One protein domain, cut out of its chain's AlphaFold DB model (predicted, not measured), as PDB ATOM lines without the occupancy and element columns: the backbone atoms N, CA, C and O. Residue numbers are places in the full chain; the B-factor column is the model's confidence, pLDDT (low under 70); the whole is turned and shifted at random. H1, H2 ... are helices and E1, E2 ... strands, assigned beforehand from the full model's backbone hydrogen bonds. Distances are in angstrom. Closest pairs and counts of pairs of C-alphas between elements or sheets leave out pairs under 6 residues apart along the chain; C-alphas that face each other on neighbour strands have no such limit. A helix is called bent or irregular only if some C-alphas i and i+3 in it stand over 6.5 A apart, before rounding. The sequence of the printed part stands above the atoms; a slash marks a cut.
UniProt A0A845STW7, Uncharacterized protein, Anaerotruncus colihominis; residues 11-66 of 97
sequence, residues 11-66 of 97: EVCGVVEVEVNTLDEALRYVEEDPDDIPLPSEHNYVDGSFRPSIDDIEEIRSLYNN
ATOM      1  N   GLU A  11      78.273 119.977 102.204       95.75
ATOM      2  CA  GLU A  11      79.369 119.343 101.482       95.75
ATOM      3  C   GLU A  11      79.535 117.889 101.930       95.75
ATOM      4  O   GLU A  11      79.300 117.520 103.087       95.75
ATOM      5  N   VAL A  12      79.940 117.049 100.984       93.44
ATOM      6  CA  VAL A  12      80.235 115.635 101.190       93.44
ATOM      7  C   VAL A  12      81.668 115.400 100.732       93.44
ATOM      8  O   VAL A  12      82.047 115.820  99.644       93.44
ATOM      9  N   CYS A  13      82.459 114.735 101.567       92.81
ATOM     10  CA  CYS A  13      83.827 114.346 101.268       92.81
ATOM     11  C   CYS A  13      83.877 112.839 101.025       92.81
ATOM     12  O   CYS A  13      83.436 112.052 101.866       92.81
ATOM     13  N   GLY A  14      84.413 112.439  99.878       91.44
ATOM     14  CA  GLY A  14      84.704 111.046  99.562       91.44
ATOM     15  C   GLY A  14      86.160 110.879  99.152       91.44
ATOM     16  O   GLY A  14      86.889 111.857  98.994       91.44
ATOM     17  N   VAL A  15      86.585 109.627  99.007       90.88
ATOM     18  CA  VAL A  15      87.962 109.281  98.638       90.88
ATOM     19  C   VAL A  15      87.935 108.489  97.342       90.88
ATOM     20  O   VAL A  15      87.147 107.556  97.204       90.88
ATOM     21  N   VAL A  16      88.800 108.862  96.405       90.69
ATOM     22  CA  VAL A  16      89.008 108.151  95.141       90.69
ATOM     23  C   VAL A  16      90.419 107.574  95.115       90.69
ATOM     24  O   VAL A  16      91.354 108.178  95.643       90.69
ATOM     25  N   GLU A  17      90.567 106.392  94.524       89.31
ATOM     26  CA  GLU A  17      91.857 105.731  94.330       89.31
ATOM     27  C   GLU A  17      92.268 105.865  92.862       89.31
ATOM     28  O   GLU A  17      91.473 105.589  91.963       89.31
ATOM     29  N   VAL A  18      93.498 106.324  92.622       90.00
ATOM     30  CA  VAL A  18      94.046 106.555  91.279       90.00
ATOM     31  C   VAL A  18      95.438 105.935  91.171       90.00
ATOM     32  O   VAL A  18      96.258 106.061  92.082       90.00
ATOM     33  N   GLU A  19      95.713 105.259  90.056       91.19
ATOM     34  CA  GLU A  19      96.977 104.553  89.820       91.19
ATOM     35  C   GLU A  19      97.920 105.388  88.937       91.19
ATOM     36  O   GLU A  19      97.843 105.359  87.709       91.19
ATOM     37  N   VAL A  20      98.832 106.132  89.567       94.81
ATOM     38  CA  VAL A  20      99.857 106.969  88.906       94.81
ATOM     39  C   VAL A  20     101.187 106.913  89.670       94.81
ATOM     40  O   VAL A  20     101.264 106.337  90.756       94.81
ATOM     41  N   ASN A  21     102.264 107.490  89.124       96.44
ATOM     42  CA  ASN A  21     103.605 107.310  89.693       96.44
ATOM     43  C   ASN A  21     103.901 108.252  90.866       96.44
ATOM     44  O   ASN A  21     104.795 107.967  91.668       96.44
ATOM     45  N   THR A  22     103.199 109.386  90.968       97.31
ATOM     46  CA  THR A  22     103.427 110.379  92.027       97.31
ATOM     47  C   THR A  22     102.129 110.962  92.578       97.31
ATOM     48  O   THR A  22     101.110 111.013  91.897       97.31
ATOM     49  N   LEU A  23     102.176 111.458  93.816       95.88
ATOM     50  CA  LEU A  23     101.034 112.138  94.437       95.88
ATOM     51  C   LEU A  23     100.657 113.443  93.711       95.88
ATOM     52  O   LEU A  23      99.487 113.800  93.664       95.88
ATOM     53  N   ASP A  24     101.639 114.146  93.145       96.88
ATOM     54  CA  ASP A  24     101.401 115.355  92.346       96.88
ATOM     55  C   ASP A  24     100.656 115.019  91.044       96.88
ATOM     56  O   ASP A  24      99.678 115.685  90.719       96.88
ATOM     57  N   GLU A  25     101.031 113.928  90.362       94.94
ATOM     58  CA  GLU A  25     100.259 113.397  89.228       94.94
ATOM     59  C   GLU A  25      98.840 112.991  89.650       94.94
ATOM     60  O   GLU A  25      97.893 113.264  88.920       94.94
ATOM     61  N   ALA A  26      98.678 112.385  90.834       93.50
ATOM     62  CA  ALA A  26      97.373 111.945  91.330       93.50
ATOM     63  C   ALA A  26      96.437 113.132  91.575       93.50
ATOM     64  O   ALA A  26      95.272 113.088  91.189       93.50
ATOM     65  N   LEU A  27      96.950 114.205  92.186       93.69
ATOM     66  CA  LEU A  27      96.183 115.425  92.418       93.69
ATOM     67  C   LEU A  27      95.797 116.100  91.097       93.69
ATOM     68  O   LEU A  27      94.627 116.411  90.904       93.69
ATOM     69  N   ARG A  28      96.749 116.263  90.168       93.88
ATOM     70  CA  ARG A  28      96.469 116.871  88.855       93.88
ATOM     71  C   ARG A  28      95.446 116.080  88.052       93.88
ATOM     72  O   ARG A  28      94.583 116.685  87.435       93.88
ATOM     73  N   TYR A  29      95.509 114.750  88.102       90.94
ATOM     74  CA  TYR A  29      94.530 113.889  87.440       90.94
ATOM     75  C   TYR A  29      93.097 114.174  87.919       90.94
ATOM     76  O   TYR A  29      92.186 114.259  87.104       90.94
ATOM     77  N   VAL A  30      92.903 114.383  89.227       91.06
ATOM     78  CA  VAL A  30      91.585 114.715  89.798       91.06
ATOM     79  C   VAL A  30      91.147 116.148  89.468       91.06
ATOM     80  O   VAL A  30      89.957 116.401  89.309       91.06
ATOM     81  N   GLU A  31      92.086 117.091  89.373       89.94
ATOM     82  CA  GLU A  31      91.791 118.499  89.065       89.94
ATOM     83  C   GLU A  31      91.468 118.749  87.584       89.94
ATOM     84  O   GLU A  31      90.611 119.580  87.281       89.94
ATOM     85  N   GLU A  32      92.168 118.077  86.666       88.88
ATOM     86  CA  GLU A  32      92.039 118.305  85.221       88.88
ATOM     87  C   GLU A  32      90.803 117.627  84.619       88.88
ATOM     88  O   GLU A  32      90.240 118.167  83.665       88.88
ATOM     89  N   ASP A  33      90.361 116.494  85.179       78.81
ATOM     90  CA  ASP A  33      89.233 115.724  84.642       78.81
ATOM     91  C   ASP A  33      88.269 115.206  85.731       78.81
ATOM     92  O   ASP A  33      88.166 114.003  85.989       78.81
ATOM     93  N   PRO A  34      87.558 116.107  86.432       76.44
ATOM     94  CA  PRO A  34      86.662 115.718  87.519       76.44
ATOM     95  C   PRO A  34      85.407 114.974  87.038       76.44
ATOM     96  O   PRO A  34      84.817 114.232  87.821       76.44
ATOM     97  N   ASP A  35      84.988 115.166  85.781       80.38
ATOM     98  CA  ASP A  35      83.761 114.573  85.231       80.38
ATOM     99  C   ASP A  35      83.951 113.097  84.830       80.38
ATOM    100  O   ASP A  35      82.989 112.322  84.866       80.38
ATOM    101  N   ASP A  36      85.184 112.686  84.508       80.81
ATOM    102  CA  ASP A  36      85.524 111.295  84.180       80.81
ATOM    103  C   ASP A  36      85.746 110.414  85.426       80.81
ATOM    104  O   ASP A  36      85.786 109.180  85.330       80.81
ATOM    105  N   ILE A  37      85.846 111.014  86.618       83.00
ATOM    106  CA  ILE A  37      86.016 110.283  87.877       83.00
ATOM    107  C   ILE A  37      84.640 110.016  88.500       83.00
ATOM    108  O   ILE A  37      83.940 110.949  88.901       83.00
ATOM    109  N   PRO A  38      84.223 108.742  88.638       83.25
ATOM    110  CA  PRO A  38      82.939 108.432  89.242       83.25
ATOM    111  C   PRO A  38      82.906 108.915  90.691       83.25
ATOM    112  O   PRO A  38      83.883 108.782  91.433       83.25
ATOM    113  N   LEU A  39      81.745 109.420  91.115       84.81
ATOM    114  CA  LEU A  39      81.549 109.799  92.509       84.81
ATOM    115  C   LEU A  39      81.850 108.601  93.427       84.81
ATOM    116  O   LEU A  39      81.356 107.494  93.178       84.81
ATOM    117  N   PRO A  40      82.631 108.810  94.496       86.06
ATOM    118  CA  PRO A  40      83.007 107.736  95.399       86.06
ATOM    119  C   PRO A  40      81.780 107.168  96.122       86.06
ATOM    120  O   PRO A  40      80.892 107.896  96.570       86.06
ATOM    121  N   SER A  41      81.737 105.840  96.246       81.38
ATOM    122  CA  SER A  41      80.667 105.127  96.952       81.38
ATOM    123  C   SER A  41      80.727 105.367  98.462       81.38
ATOM    124  O   SER A  41      79.691 105.562  99.101       81.38
ATOM    125  N   GLU A  42      81.935 105.396  99.026       84.12
ATOM    126  CA  GLU A  42      82.188 105.745 100.421       84.12
ATOM    127  C   GLU A  42      82.371 107.255 100.572       84.12
ATOM    128  O   GLU A  42      83.256 107.865  99.970       84.12
ATOM    129  N   HIS A  43      81.525 107.867 101.396       89.12
ATOM    130  CA  HIS A  43      81.524 109.305 101.599       89.12
ATOM    131  C   HIS A  43      81.033 109.674 102.998       89.12
ATOM    132  O   HIS A  43      80.222 108.976 103.604       89.12
ATOM    133  N   ASN A  44      81.527 110.799 103.503       92.56
ATOM    134  CA  ASN A  44      81.169 111.358 104.797       92.56
ATOM    135  C   ASN A  44      80.738 112.811 104.627       92.56
ATOM    136  O   ASN A  44      81.328 113.565 103.853       92.56
ATOM    137  N   TYR A  45      79.726 113.228 105.381       92.81
ATOM    138  CA  TYR A  45      79.357 114.637 105.444       92.81
ATOM    139  C   TYR A  45      80.484 115.451 106.079       92.81
ATOM    140  O   TYR A  45      81.077 115.034 107.076       92.81
ATOM    141  N   VAL A  46      80.752 116.627 105.516       95.06
ATOM    142  CA  VAL A  46      81.694 117.576 106.107       95.06
ATOM    143  C   VAL A  46      80.965 118.339 107.207       95.06
ATOM    144  O   VAL A  46      80.104 119.179 106.929       95.06
ATOM    145  N   ASP A  47      81.283 118.030 108.465       95.06
ATOM    146  CA  ASP A  47      80.702 118.729 109.611       95.06
ATOM    147  C   ASP A  47      81.017 120.234 109.553       95.06
ATOM    148  O   ASP A  47      82.115 120.647 109.180       95.06
ATOM    149  N   GLY A  48      80.025 121.061 109.875       95.19
ATOM    150  CA  GLY A  48      80.116 122.521 109.767       95.19
ATOM    151  C   GLY A  48      79.935 123.112 108.359       95.19
ATOM    152  O   GLY A  48      79.895 124.334 108.239       95.19
ATOM    153  N   SER A  49      79.767 122.301 107.305       96.88
ATOM    154  CA  SER A  49      79.486 122.805 105.942       96.88
ATOM    155  C   SER A  49      78.032 123.247 105.721       96.88
ATOM    156  O   SER A  49      77.724 123.914 104.733       96.88
ATOM    157  N   PHE A  50      77.125 122.876 106.631       96.88
ATOM    158  CA  PHE A  50      75.700 123.177 106.519       96.88
ATOM    159  C   PHE A  50      75.442 124.684 106.573       96.88
ATOM    160  O   PHE A  50      75.730 125.345 107.574       96.88
ATOM    161  N   ARG A  51      74.825 125.219 105.520       97.06
ATOM    162  CA  ARG A  51      74.453 126.635 105.431       97.06
ATOM    163  C   ARG A  51      73.220 126.846 104.550       97.06
ATOM    164  O   ARG A  51      72.963 126.021 103.672       97.06
ATOM    165  N   PRO A  52      72.468 127.946 104.730       97.50
ATOM    166  CA  PRO A  52      71.468 128.368 103.753       97.50
ATOM    167  C   PRO A  52      72.103 128.548 102.369       97.50
ATOM    168  O   PRO A  52      73.194 129.107 102.263       97.50
ATOM    169  N   SER A  53      71.436 128.076 101.315       97.62
ATOM    170  CA  SER A  53      71.909 128.264  99.931       97.62
ATOM    171  C   SER A  53      71.656 129.679  99.416       97.62
ATOM    172  O   SER A  53      72.325 130.126  98.493       97.62
ATOM    173  N   ILE A  54      70.656 130.346  99.990       97.56
ATOM    174  CA  ILE A  54      70.194 131.689  99.643       97.56
ATOM    175  C   ILE A  54      70.025 132.447 100.960       97.56
ATOM    176  O   ILE A  54      69.591 131.857 101.955       97.56
ATOM    177  N   ASP A  55      70.375 133.729 100.976       96.25
ATOM    178  CA  ASP A  55      70.272 134.616 102.138       96.25
ATOM    179  C   ASP A  55      69.221 135.734 101.978       96.25
ATOM    180  O   ASP A  55      68.944 136.451 102.943       96.25
ATOM    181  N   ASP A  56      68.564 135.835 100.818       97.81
ATOM    182  CA  ASP A  56      67.440 136.743 100.569       97.81
ATOM    183  C   ASP A  56      66.081 136.095 100.908       97.81
ATOM    184  O   ASP A  56      65.688 135.054 100.371       97.81
ATOM    185  N   ILE A  57      65.329 136.735 101.809       96.94
ATOM    186  CA  ILE A  57      64.032 136.243 102.291       96.94
ATOM    187  C   ILE A  57      62.959 136.260 101.203       96.94
ATOM    188  O   ILE A  57      62.158 135.327 101.141       96.94
ATOM    189  N   GLU A  58      62.908 137.293 100.365       96.75
ATOM    190  CA  GLU A  58      61.873 137.418  99.338       96.75
ATOM    191  C   GLU A  58      62.124 136.436  98.193       96.75
ATOM    192  O   GLU A  58      61.183 135.826  97.680       96.75
ATOM    193  N   GLU A  59      63.391 136.178  97.868       97.94
ATOM    194  CA  GLU A  59      63.758 135.114  96.937       97.94
ATOM    195  C   GLU A  59      63.360 133.731  97.477       97.94
ATOM    196  O   GLU A  59      62.667 132.974  96.792       97.94
ATOM    197  N   ILE A  60      63.691 133.413  98.736       98.19
ATOM    198  CA  ILE A  60      63.275 132.155  99.379       98.19
ATOM    199  C   ILE A  60      61.745 132.036  99.420       98.19
ATOM    200  O   ILE A  60      61.181 130.957  99.192       98.19
ATOM    201  N   ARG A  61      61.048 133.140  99.707       97.81
ATOM    202  CA  ARG A  61      59.585 133.184  99.775       97.81
ATOM    203  C   ARG A  61      58.962 132.883  98.411       97.81
ATOM    204  O   ARG A  61      58.050 132.054  98.327       97.81
ATOM    205  N   SER A  62      59.467 133.524  97.362       97.56
ATOM    206  CA  SER A  62      58.967 133.391  95.994       97.56
ATOM    207  C   SER A  62      59.291 132.022  95.393       97.56
ATOM    208  O   SER A  62      58.382 131.330  94.929       97.56
ATOM    209  N   LEU A  63      60.550 131.578  95.471       98.00
ATOM    210  CA  LEU A  63      61.018 130.356  94.809       98.00
ATOM    211  C   LEU A  63      60.611 129.068  95.538       98.00
ATOM    212  O   LEU A  63      60.262 128.085  94.890       98.00
ATOM    213  N   TYR A  64      60.640 129.059  96.877       97.81
ATOM    214  CA  TYR A  64      60.478 127.825  97.663       97.81
ATOM    215  C   TYR A  64      59.198 127.781  98.498       97.81
ATOM    216  O   TYR A  64      58.807 126.707  98.949       97.81
ATOM    217  N   ASN A  65      58.526 128.914  98.714       97.62
ATOM    218  CA  ASN A  65      57.360 128.991  99.604       97.62
ATOM    219  C   ASN A  65      56.094 129.512  98.915       97.62
ATOM    220  O   ASN A  65      55.133 129.859  99.600       97.62
ATOM    221  N   ASN A  66      56.070 129.550  97.578       96.56
ATOM    222  CA  ASN A  66      54.911 129.948  96.774       96.56
ATOM    223  C   ASN A  66      54.295 131.289  97.225       96.56
ATOM    224  O   ASN A  66      53.077 131.415  97.356       96.56
TER     225      ASN A  66
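What this domain is: This is residues 11 to 66 of the 97 residues of an uncharacterized protein of Anaerotruncus colihominis (UniProt A0A845STW7). The printed part is a long, drawn-out rod: a small antiparallel ribbon of two short strands, E1 and E2, lies between two helices, with H1 toward one end of the length and H2 at the other. After E1 the chain runs out to H1 and comes back to E2 beside E1; from there it leads away into a free arm, residues 52 to 66, which holds H2 and sticks out. The printed part has 56 residues, with two named strands and two named helices in the order E1, H1, E2, H2. The class is mixed, helices and strands, with under half of the printed residues, 24 of 56, in named elements. The whole is extended, with a radius of gyration of the C-alphas of 17.6 A and spans of 53 by 22 by 18 A.

How they stand to each other: E1, residues 12 to 14, and E2, residues 43 to 45, are antiparallel neighbours in a sheet of two strands, with 152 degrees between their N-to-C directions. The C-alphas of Gly 14 and His 43 face each other at 4.2 A, and those of Val 12 and Tyr 45 at 4.5 A. Across this pair, N 13 and O 44 are within hydrogen-bond range at 2.8 A, and so are N 44 and O 13 at 2.8 A. Between the two strands along the chain comes H1, residues 23 to 32. H2, residues 57 to 64, is apart from H1 and from E1, with no C-alpha of either within 8 A of it. In H1 and H2 every O i to N i+4 pair is within hydrogen-bond range.

Where its parts are: E1 begins at C-alpha 12, (80.235, 115.635, 101.190), and has 3 residues. H1, the longest helix with 10 residues, measures 14.3 A from C-alpha 23, at (101.034, 112.138, 94.437), to C-alpha 32. E2 has 3 residues, from His 43 to Tyr 45. H2 measures 10.2 A over 8 residues and ends at C-alpha 64, (60.478, 127.825, 97.663). Neither helix is bent or irregular.

The domain as a whole: The two C-alphas farthest apart are those of Asn 21 and Asn 66, at 54.2 A. Residues 31 to 36, of which 31 and 32 belong to H1, stand free, as do residues 52 to 66, of which 57 to 64 belong to H2. Without these stretches the body has 35 residues and spans 37 by 18 by 11 A. The link from E2 to H2, 11 residues, is long; those from E1 to H1 and from H1 to E2 are short, with 8 and 10 residues. The printed part has no cut. Its mean pLDDT is 92.4, and no printed residue is under 70.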